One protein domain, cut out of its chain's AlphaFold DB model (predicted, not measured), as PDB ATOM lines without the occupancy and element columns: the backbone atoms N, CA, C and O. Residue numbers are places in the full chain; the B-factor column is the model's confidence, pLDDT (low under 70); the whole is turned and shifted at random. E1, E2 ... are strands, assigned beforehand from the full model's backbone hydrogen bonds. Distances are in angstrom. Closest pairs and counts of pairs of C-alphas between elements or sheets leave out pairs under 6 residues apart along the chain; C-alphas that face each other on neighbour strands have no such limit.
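This is residues 4 to 65 of the 392 residues of an uncharacterized protein of Parvimonas sp. oral taxon 393 str. F0440 (UniProt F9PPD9). Little regular structure is present: a rod of small antiparallel hairpins set one after another, with E1 toward one end, the hairpin E2-E3 in the middle and the hairpin E4-E5 toward the other end. The 62 printed residues hold five named strands, E1 to E5 in chain order, and no named helix; 23 residues are in them, class all strand. The whole is compact, radius of gyration of the C-alphas 12.2 A, spanning 42 by 20 by 17 A.

E1, residues 16 to 19, begins at C-alpha 16 (171.408, 163.087, 162.944). E2 is residues 27 to 29; E3, 34 to 38, is 13.3 A long; E4, 45 to 49, 12.6 A. E5, 52 to 57, 15.9 A, ends at C-alpha 57 (155.267, 166.562, 159.252).

E1 pairs with no named strand. E2 and E3 form an antiparallel hairpin, N 28 to O 35 at 2.9 A. E4 and E5 form another, N 47 to O 54 at 2.9 A. The closest C-alphas of E3 and E5, Phe 36 and Phe 56, are 7.7 A apart.

The C-alphas of Gly 6 and Glu 65 are farthest apart, 43.9 A. The printed part has no cut, no link is long, and no printed residue is under 70 in pLDDT.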
ATOM      1  N   VAL A   4     179.068 160.271 173.188       85.69
ATOM      2  CA  VAL A   4     179.453 161.659 173.481       85.69
ATOM      3  C   VAL A   4     179.911 161.706 174.935       85.69
ATOM      4  O   VAL A   4     179.179 161.275 175.826       85.69
ATOM      5  N   ASN A   5     181.136 162.180 175.181       89.31
ATOM      6  CA  ASN A   5     181.741 162.264 176.520       89.31
ATOM      7  C   ASN A   5     181.675 160.942 177.316       89.31
ATOM      8  O   ASN A   5     181.329 160.925 178.496       89.31
ATOM      9  N   GLY A   6     181.952 159.814 176.652       87.75
ATOM     10  CA  GLY A   6     181.973 158.487 177.282       87.75
ATOM     11  C   GLY A   6     180.600 157.886 177.616       87.75
ATOM     12  O   GLY A   6     180.545 156.813 178.209       87.75
ATOM     13  N   LYS A   7     179.491 158.533 177.233       90.69
ATOM     14  CA  LYS A   7     178.119 158.015 177.393       90.69
ATOM     15  C   LYS A   7     177.458 157.779 176.038       90.69
ATOM     16  O   LYS A   7     177.851 158.385 175.042       90.69
ATOM     17  N   TYR A   8     176.443 156.913 175.998       92.31
ATOM     18  CA  TYR A   8     175.619 156.726 174.801       92.31
ATOM     19  C   TYR A   8     175.013 158.055 174.344       92.31
ATOM     20  O   TYR A   8     174.442 158.795 175.151       92.31
ATOM     21  N   ALA A   9     175.133 158.346 173.049       91.00
ATOM     22  CA  ALA A   9     174.601 159.572 172.473       91.00
ATOM     23  C   ALA A   9     173.064 159.607 172.582       91.00
ATOM     24  O   ALA A   9     172.386 158.666 172.169       91.00
ATOM     25  N   ASN A  10     172.542 160.700 173.142       93.00
ATOM     26  CA  ASN A  10     171.117 161.047 173.231       93.00
ATOM     27  C   ASN A  10     170.918 162.487 172.727       93.00
ATOM     28  O   ASN A  10     170.375 163.338 173.424       93.00
ATOM     29  N   THR A  11     171.529 162.800 171.588       94.19
ATOM     30  CA  THR A  11     171.668 164.165 171.077       94.19
ATOM     31  C   THR A  11     171.861 164.154 169.561       94.19
ATOM     32  O   THR A  11     172.006 163.089 168.952       94.19
ATOM     33  N   TYR A  12     171.860 165.340 168.961       95.12
ATOM     34  CA  TYR A  12     172.169 165.544 167.553       95.12
ATOM     35  C   TYR A  12     173.681 165.558 167.330       95.12
ATOM     36  O   TYR A  12     174.416 166.255 168.027       95.12
ATOM     37  N   ILE A  13     174.137 164.800 166.337       94.81
ATOM     38  CA  ILE A  13     175.515 164.805 165.840       94.81
ATOM     39  C   ILE A  13     175.404 164.886 164.321       94.81
ATOM     40  O   ILE A  13     174.769 164.019 163.719       94.81
ATOM     41  N   ASP A  14     175.951 165.944 163.725       93.12
ATOM     42  CA  ASP A  14     175.853 166.227 162.286       93.12
ATOM     43  C   ASP A  14     174.404 166.140 161.759       93.12
ATOM     44  O   ASP A  14     174.107 165.446 160.791       93.12
ATOM     45  N   GLU A  15     173.476 166.808 162.460       93.62
ATOM     46  CA  GLU A  15     172.023 166.823 162.185       93.62
ATOM     47  C   GLU A  15     171.292 165.474 162.325       93.62
ATOM     48  O   GLU A  15     170.075 165.406 162.144       93.62
ATOM     49  N   ILE A  16     171.994 164.400 162.684       96.25
ATOM     50  CA  ILE A  16     171.408 163.087 162.944       96.25
ATOM     51  C   ILE A  16     171.190 162.939 164.446       96.25
ATOM     52  O   ILE A  16     172.124 163.010 165.245       96.25
ATOM     53  N   PHE A  17     169.942 162.713 164.840       96.81
ATOM     54  CA  PHE A  17     169.595 162.405 166.214       96.81
ATOM     55  C   PHE A  17     169.925 160.948 166.545       96.81
ATOM     56  O   PHE A  17     169.479 160.008 165.873       96.81
ATOM     57  N   TYR A  18     170.678 160.771 167.626       96.25
ATOM     58  CA  TYR A  18     170.962 159.475 168.214       96.25
ATOM     59  C   TYR A  18     170.196 159.326 169.524       96.25
ATOM     60  O   TYR A  18     170.186 160.242 170.342       96.25
ATOM     61  N   ARG A  19     169.608 158.148 169.741       94.25
ATOM     62  CA  ARG A  19     169.008 157.724 171.008       94.25
ATOM     63  C   ARG A  19     169.706 156.452 171.464       94.25
ATOM     64  O   ARG A  19     169.810 155.499 170.695       94.25
ATOM     65  N   GLU A  20     170.223 156.453 172.689       93.56
ATOM     66  CA  GLU A  20     170.996 155.337 173.252       93.56
ATOM     67  C   GLU A  20     172.128 154.872 172.313       93.56
ATOM     68  O   GLU A  20     172.397 153.687 172.119       93.56
ATOM     69  N   GLY A  21     172.787 155.840 171.670       92.88
ATOM     70  CA  GLY A  21     173.883 155.600 170.738       92.88
ATOM     71  C   GLY A  21     173.479 154.945 169.414       92.88
ATOM     72  O   GLY A  21     174.360 154.546 168.650       92.88
ATOM     73  N   LYS A  22     172.188 154.824 169.097       95.50
ATOM     74  CA  LYS A  22     171.694 154.357 167.792       95.50
ATOM     75  C   LYS A  22     171.008 155.497 167.051       95.50
ATOM     76  O   LYS A  22     170.406 156.361 167.675       95.50
ATOM     77  N   ILE A  23     171.094 155.483 165.722       96.50
ATOM     78  CA  ILE A  23     170.354 156.421 164.872       96.50
ATOM     79  C   ILE A  23     168.860 156.255 165.171       96.50
ATOM     80  O   ILE A  23     168.338 155.138 165.094       96.50
ATOM     81  N   ALA A  24     168.186 157.349 165.522       96.00
ATOM     82  CA  ALA A  24     166.769 157.314 165.844       96.00
ATOM     83  C   ALA A  24     165.936 156.935 164.608       96.00
ATOM     84  O   ALA A  24     166.059 157.537 163.544       96.00
ATOM     85  N   ASN A  25     165.095 155.913 164.748       95.69
ATOM     86  CA  ASN A  25     164.260 155.359 163.673       95.69
ATOM     87  C   ASN A  25     162.830 155.067 164.155       95.69
ATOM     88  O   ASN A  25     162.168 154.150 163.676       95.69
ATOM     89  N   TRP A  26     162.391 155.797 165.180       96.06
ATOM     90  CA  TRP A  26     161.077 155.653 165.792       96.06
ATOM     91  C   TRP A  26     160.696 156.936 166.534       96.06
ATOM     92  O   TRP A  26     161.413 157.935 166.469       96.06
ATOM     93  N   TRP A  27     159.589 156.907 167.274       96.94
ATOM     94  CA  TRP A  27     159.287 157.915 168.285       96.94
ATOM     95  C   TRP A  27     160.418 158.010 169.314       96.94
ATOM     96  O   TRP A  27     160.751 157.024 169.972       96.94
ATOM     97  N   CYS A  28     161.012 159.191 169.449       95.50
ATOM     98  CA  CYS A  28     162.025 159.506 170.449       95.50
ATOM     99  C   CYS A  28     161.768 160.901 171.022       95.50
ATOM    100  O   CYS A  28     161.349 161.804 170.300       95.50
ATOM    101  N   ASP A  29     162.052 161.077 172.310       95.44
ATOM    102  CA  ASP A  29     162.167 162.399 172.920       95.44
ATOM    103  C   ASP A  29     163.561 162.968 172.628       95.44
ATOM    104  O   ASP A  29     164.569 162.345 172.991       95.44
ATOM    105  N   ASP A  30     163.606 164.112 171.941       94.44
ATOM    106  CA  ASP A  30     164.842 164.817 171.578       94.44
ATOM    107  C   ASP A  30     165.325 165.811 172.648       94.44
ATOM    108  O   ASP A  30     166.325 166.498 172.448       94.44
ATOM    109  N   GLY A  31     164.629 165.871 173.788       92.56
ATOM    110  CA  GLY A  31     164.865 166.816 174.877       92.56
ATOM    111  C   GLY A  31     163.950 168.042 174.832       92.56
ATOM    112  O   GLY A  31     163.852 168.747 175.833       92.56
ATOM    113  N   SER A  32     163.261 168.288 173.711       94.25
ATOM    114  CA  SER A  32     162.231 169.328 173.595       94.25
ATOM    115  C   SER A  32     160.818 168.740 173.600       94.25
ATOM    116  O   SER A  32     159.931 169.258 174.279       94.25
ATOM    117  N   ALA A  33     160.605 167.656 172.851       96.00
ATOM    118  CA  ALA A  33     159.365 166.894 172.821       96.00
ATOM    119  C   ALA A  33     159.583 165.533 172.137       96.00
ATOM    120  O   ALA A  33     160.642 165.231 171.594       96.00
ATOM    121  N   TRP A  34     158.521 164.728 172.076       96.88
ATOM    122  CA  TRP A  34     158.493 163.493 171.293       96.88
ATOM    123  C   TRP A  34     158.339 163.756 169.795       96.88
ATOM    124  O   TRP A  34     157.393 164.434 169.393       96.88
ATOM    125  N   TYR A  35     159.198 163.166 168.968       97.62
ATOM    126  CA  TYR A  35     159.119 163.218 167.506       97.62
ATOM    127  C   TYR A  35     159.322 161.832 166.898       97.62
ATOM    128  O   TYR A  35     160.037 161.001 167.449       97.62
ATOM    129  N   PHE A  36     158.700 161.588 165.753       97.56
ATOM    130  CA  PHE A  36     158.907 160.405 164.936       97.56
ATOM    131  C   PHE A  36     160.111 160.621 164.016       97.56
ATOM    132  O   PHE A  36     160.122 161.536 163.185       97.56
ATOM    133  N   PHE A  37     161.130 159.780 164.175       97.38
ATOM    134  CA  PHE A  37     162.365 159.847 163.405       97.38
ATOM    135  C   PHE A  37     162.444 158.740 162.355       97.38
ATOM    136  O   PHE A  37     162.053 157.602 162.606       97.38
ATOM    137  N   GLN A  38     163.038 159.058 161.207       96.25
ATOM    138  CA  GLN A  38     163.560 158.078 160.256       96.25
ATOM    139  C   GLN A  38     164.978 158.480 159.864       96.25
ATOM    140  O   GLN A  38     165.240 159.641 159.555       96.25
ATOM    141  N   ASN A  39     165.898 157.519 159.897       95.69
ATOM    142  CA  ASN A  39     167.324 157.712 159.643       95.69
ATOM    143  C   ASN A  39     167.918 158.894 160.431       95.69
ATOM    144  O   ASN A  39     168.736 159.647 159.916       95.69
ATOM    145  N   GLY A  40     167.481 159.075 161.681       95.44
ATOM    146  CA  GLY A  40     167.985 160.103 162.590       95.44
ATOM    147  C   GLY A  40     167.416 161.499 162.362       95.44
ATOM    148  O   GLY A  40     167.770 162.413 163.101       95.44
ATOM    149  N   LYS A  41     166.518 161.689 161.390       96.81
ATOM    150  CA  LYS A  41     165.887 162.983 161.093       96.81
ATOM    151  C   LYS A  41     164.402 162.961 161.440       96.81
ATOM    152  O   LYS A  41     163.752 161.922 161.317       96.81
ATOM    153  N   LYS A  42     163.866 164.107 161.874       97.38
ATOM    154  CA  LYS A  42     162.421 164.293 162.069       97.38
ATOM    155  C   LYS A  42     161.724 164.034 160.740       97.38
ATOM    156  O   LYS A  42     162.071 164.631 159.723       97.38
ATOM    157  N   TYR A  43     160.810 163.074 160.732       97.00
ATOM    158  CA  TYR A  43     160.299 162.534 159.482       97.00
ATOM    159  C   TYR A  43     159.099 163.326 158.952       97.00
ATOM    160  O   TYR A  43     158.191 163.672 159.709       97.00
ATOM    161  N   THR A  44     159.075 163.548 157.638       96.81
ATOM    162  CA  THR A  44     157.923 164.073 156.897       96.81
ATOM    163  C   THR A  44     157.550 163.071 155.811       96.81
ATOM    164  O   THR A  44     158.407 162.669 155.026       96.81
ATOM    165  N   GLY A  45     156.286 162.652 155.772       96.38
ATOM    166  CA  GLY A  45     155.795 161.623 154.857       96.38
ATOM    167  C   GLY A  45     154.986 160.529 155.553       96.38
ATOM    168  O   GLY A  45     154.599 160.650 156.715       96.38
ATOM    169  N   TYR A  46     154.706 159.437 154.839       96.62
ATOM    170  CA  TYR A  46     153.951 158.308 155.386       96.62
ATOM    171  C   TYR A  46     154.843 157.364 156.200       96.62
ATOM    172  O   TYR A  46     155.719 156.707 155.649       96.62
ATOM    173  N   GLY A  47     154.571 157.253 157.499       94.81
ATOM    174  CA  GLY A  47     155.205 156.297 158.407       94.81
ATOM    175  C   GLY A  47     154.189 155.315 158.987       94.81
ATOM    176  O   GLY A  47     152.978 155.520 158.880       94.81
ATOM    177  N   ILE A  48     154.678 154.240 159.600       95.12
ATOM    178  CA  ILE A  48     153.860 153.287 160.355       95.12
ATOM    179  C   ILE A  48     154.371 153.299 161.789       95.12
ATOM    180  O   ILE A  48     155.555 153.059 162.012       95.12
ATOM    181  N   ASP A  49     153.482 153.574 162.738       94.50
ATOM    182  CA  ASP A  49     153.746 153.372 164.159       94.50
ATOM    183  C   ASP A  49     152.754 152.370 164.768       94.50
ATOM    184  O   ASP A  49     152.030 151.680 164.047       94.50
ATOM    185  N   LEU A  50     152.722 152.265 166.099       94.31
ATOM    186  CA  LEU A  50     151.811 151.356 166.806       94.31
ATOM    187  C   LEU A  50     150.325 151.632 166.514       94.31
ATOM    188  O   LEU A  50     149.506 150.728 166.648       94.31
ATOM    189  N   SER A  51     149.967 152.854 166.107       93.81
ATOM    190  CA  SER A  51     148.601 153.248 165.739       93.81
ATOM    191  C   SER A  51     148.281 153.033 164.252       93.81
ATOM    192  O   SER A  51     147.181 153.356 163.796       93.81
ATOM    193  N   GLY A  52     149.229 152.484 163.486       95.12
ATOM    194  CA  GLY A  52     149.099 152.196 162.063       95.12
ATOM    195  C   GLY A  52     149.758 153.242 161.165       95.12
ATOM    196  O   GLY A  52     150.681 153.956 161.556       95.12
ATOM    197  N   LYS A  53     149.310 153.300 159.905       96.88
ATOM    198  CA  LYS A  53     149.864 154.211 158.893       96.88
ATOM    199  C   LYS A  53     149.396 155.647 159.144       96.88
ATOM    200  O   LYS A  53     148.196 155.916 159.140       96.88
ATOM    201  N   LYS A  54     150.344 156.571 159.279       97.12
ATOM    202  CA  LYS A  54     150.120 157.998 159.542       97.12
ATOM    203  C   LYS A  54     150.967 158.855 158.603       97.12
ATOM    204  O   LYS A  54     152.025 158.422 158.153       97.12
ATOM    205  N   TYR A  55     150.503 160.061 158.301       97.50
ATOM    206  CA  TYR A  55     151.307 161.098 157.661       97.50
ATOM    207  C   TYR A  55     151.927 161.984 158.741       97.50
ATOM    208  O   TYR A  55     151.233 162.468 159.643       97.50
ATOM    209  N   PHE A  56     153.238 162.163 158.667       97.56
ATOM    210  CA  PHE A  56     154.025 162.962 159.592       97.56
ATOM    211  C   PHE A  56     154.510 164.229 158.899       97.56
ATOM    212  O   PHE A  56     154.757 164.225 157.694       97.56
ATOM    213  N   VAL A  57     154.655 165.301 159.671       97.06
ATOM    214  CA  VAL A  57     155.267 166.562 159.252       97.06
ATOM    215  C   VAL A  57     156.204 166.993 160.366       97.06
ATOM    216  O   VAL A  57     155.763 167.184 161.501       97.06
ATOM    217  N   ASP A  58     157.491 167.086 160.040       96.06
ATOM    218  CA  ASP A  58     158.571 167.407 160.979       96.06
ATOM    219  C   ASP A  58     158.506 166.557 162.265       96.06
ATOM    220  O   ASP A  58     158.539 167.038 163.397       96.06
ATOM    221  N   GLY A  59     158.318 165.246 162.086       96.50
ATOM    222  CA  GLY A  59     158.271 164.261 163.163       96.50
ATOM    223  C   GLY A  59     157.016 164.315 164.041       96.50
ATOM    224  O   GLY A  59     156.943 163.596 165.033       96.50
ATOM    225  N   LYS A  60     156.005 165.124 163.718       97.06
ATOM    226  CA  LYS A  60     154.704 165.122 164.407       97.06
ATOM    227  C   LYS A  60     153.622 164.577 163.493       97.06
ATOM    228  O   LYS A  60     153.735 164.653 162.274       97.06
ATOM    229  N   TYR A  61     152.534 164.074 164.068       97.12
ATOM    230  CA  TYR A  61     151.351 163.764 163.274       97.12
ATOM    231  C   TYR A  61     150.856 165.002 162.529       97.12
ATOM    232  O   TYR A  61     150.670 166.073 163.121       97.12
ATOM    233  N   ALA A  62     150.599 164.834 161.236       96.88
ATOM    234  CA  ALA A  62     150.075 165.891 160.397       96.88
ATOM    235  C   ALA A  62     148.698 166.348 160.891       96.88
ATOM    236  O   ALA A  62     147.807 165.543 161.172       96.88
ATOM    237  N   ASN A  63     148.553 167.661 161.012       96.38
ATOM    238  CA  ASN A  63     147.340 168.336 161.447       96.38
ATOM    239  C   ASN A  63     147.220 169.631 160.642       96.38
ATOM    240  O   ASN A  63     147.910 170.608 160.955       96.38
ATOM    241  N   GLY A  64     146.392 169.596 159.602       93.88
ATOM    242  CA  GLY A  64     146.213 170.666 158.624       93.88
ATOM    243  C   GLY A  64     146.215 170.126 157.197       93.88
ATOM    244  O   GLY A  64     146.209 168.913 156.982       93.88
ATOM    245  N   GLU A  65     146.194 171.032 156.230       94.25
ATOM    246  CA  GLU A  65     146.318 170.696 154.814       94.25
ATOM    247  C   GLU A  65     147.797 170.598 154.426       94.25
ATOM    248  O   GLU A  65     148.598 171.466 154.771       94.25
TER     249      GLU A  65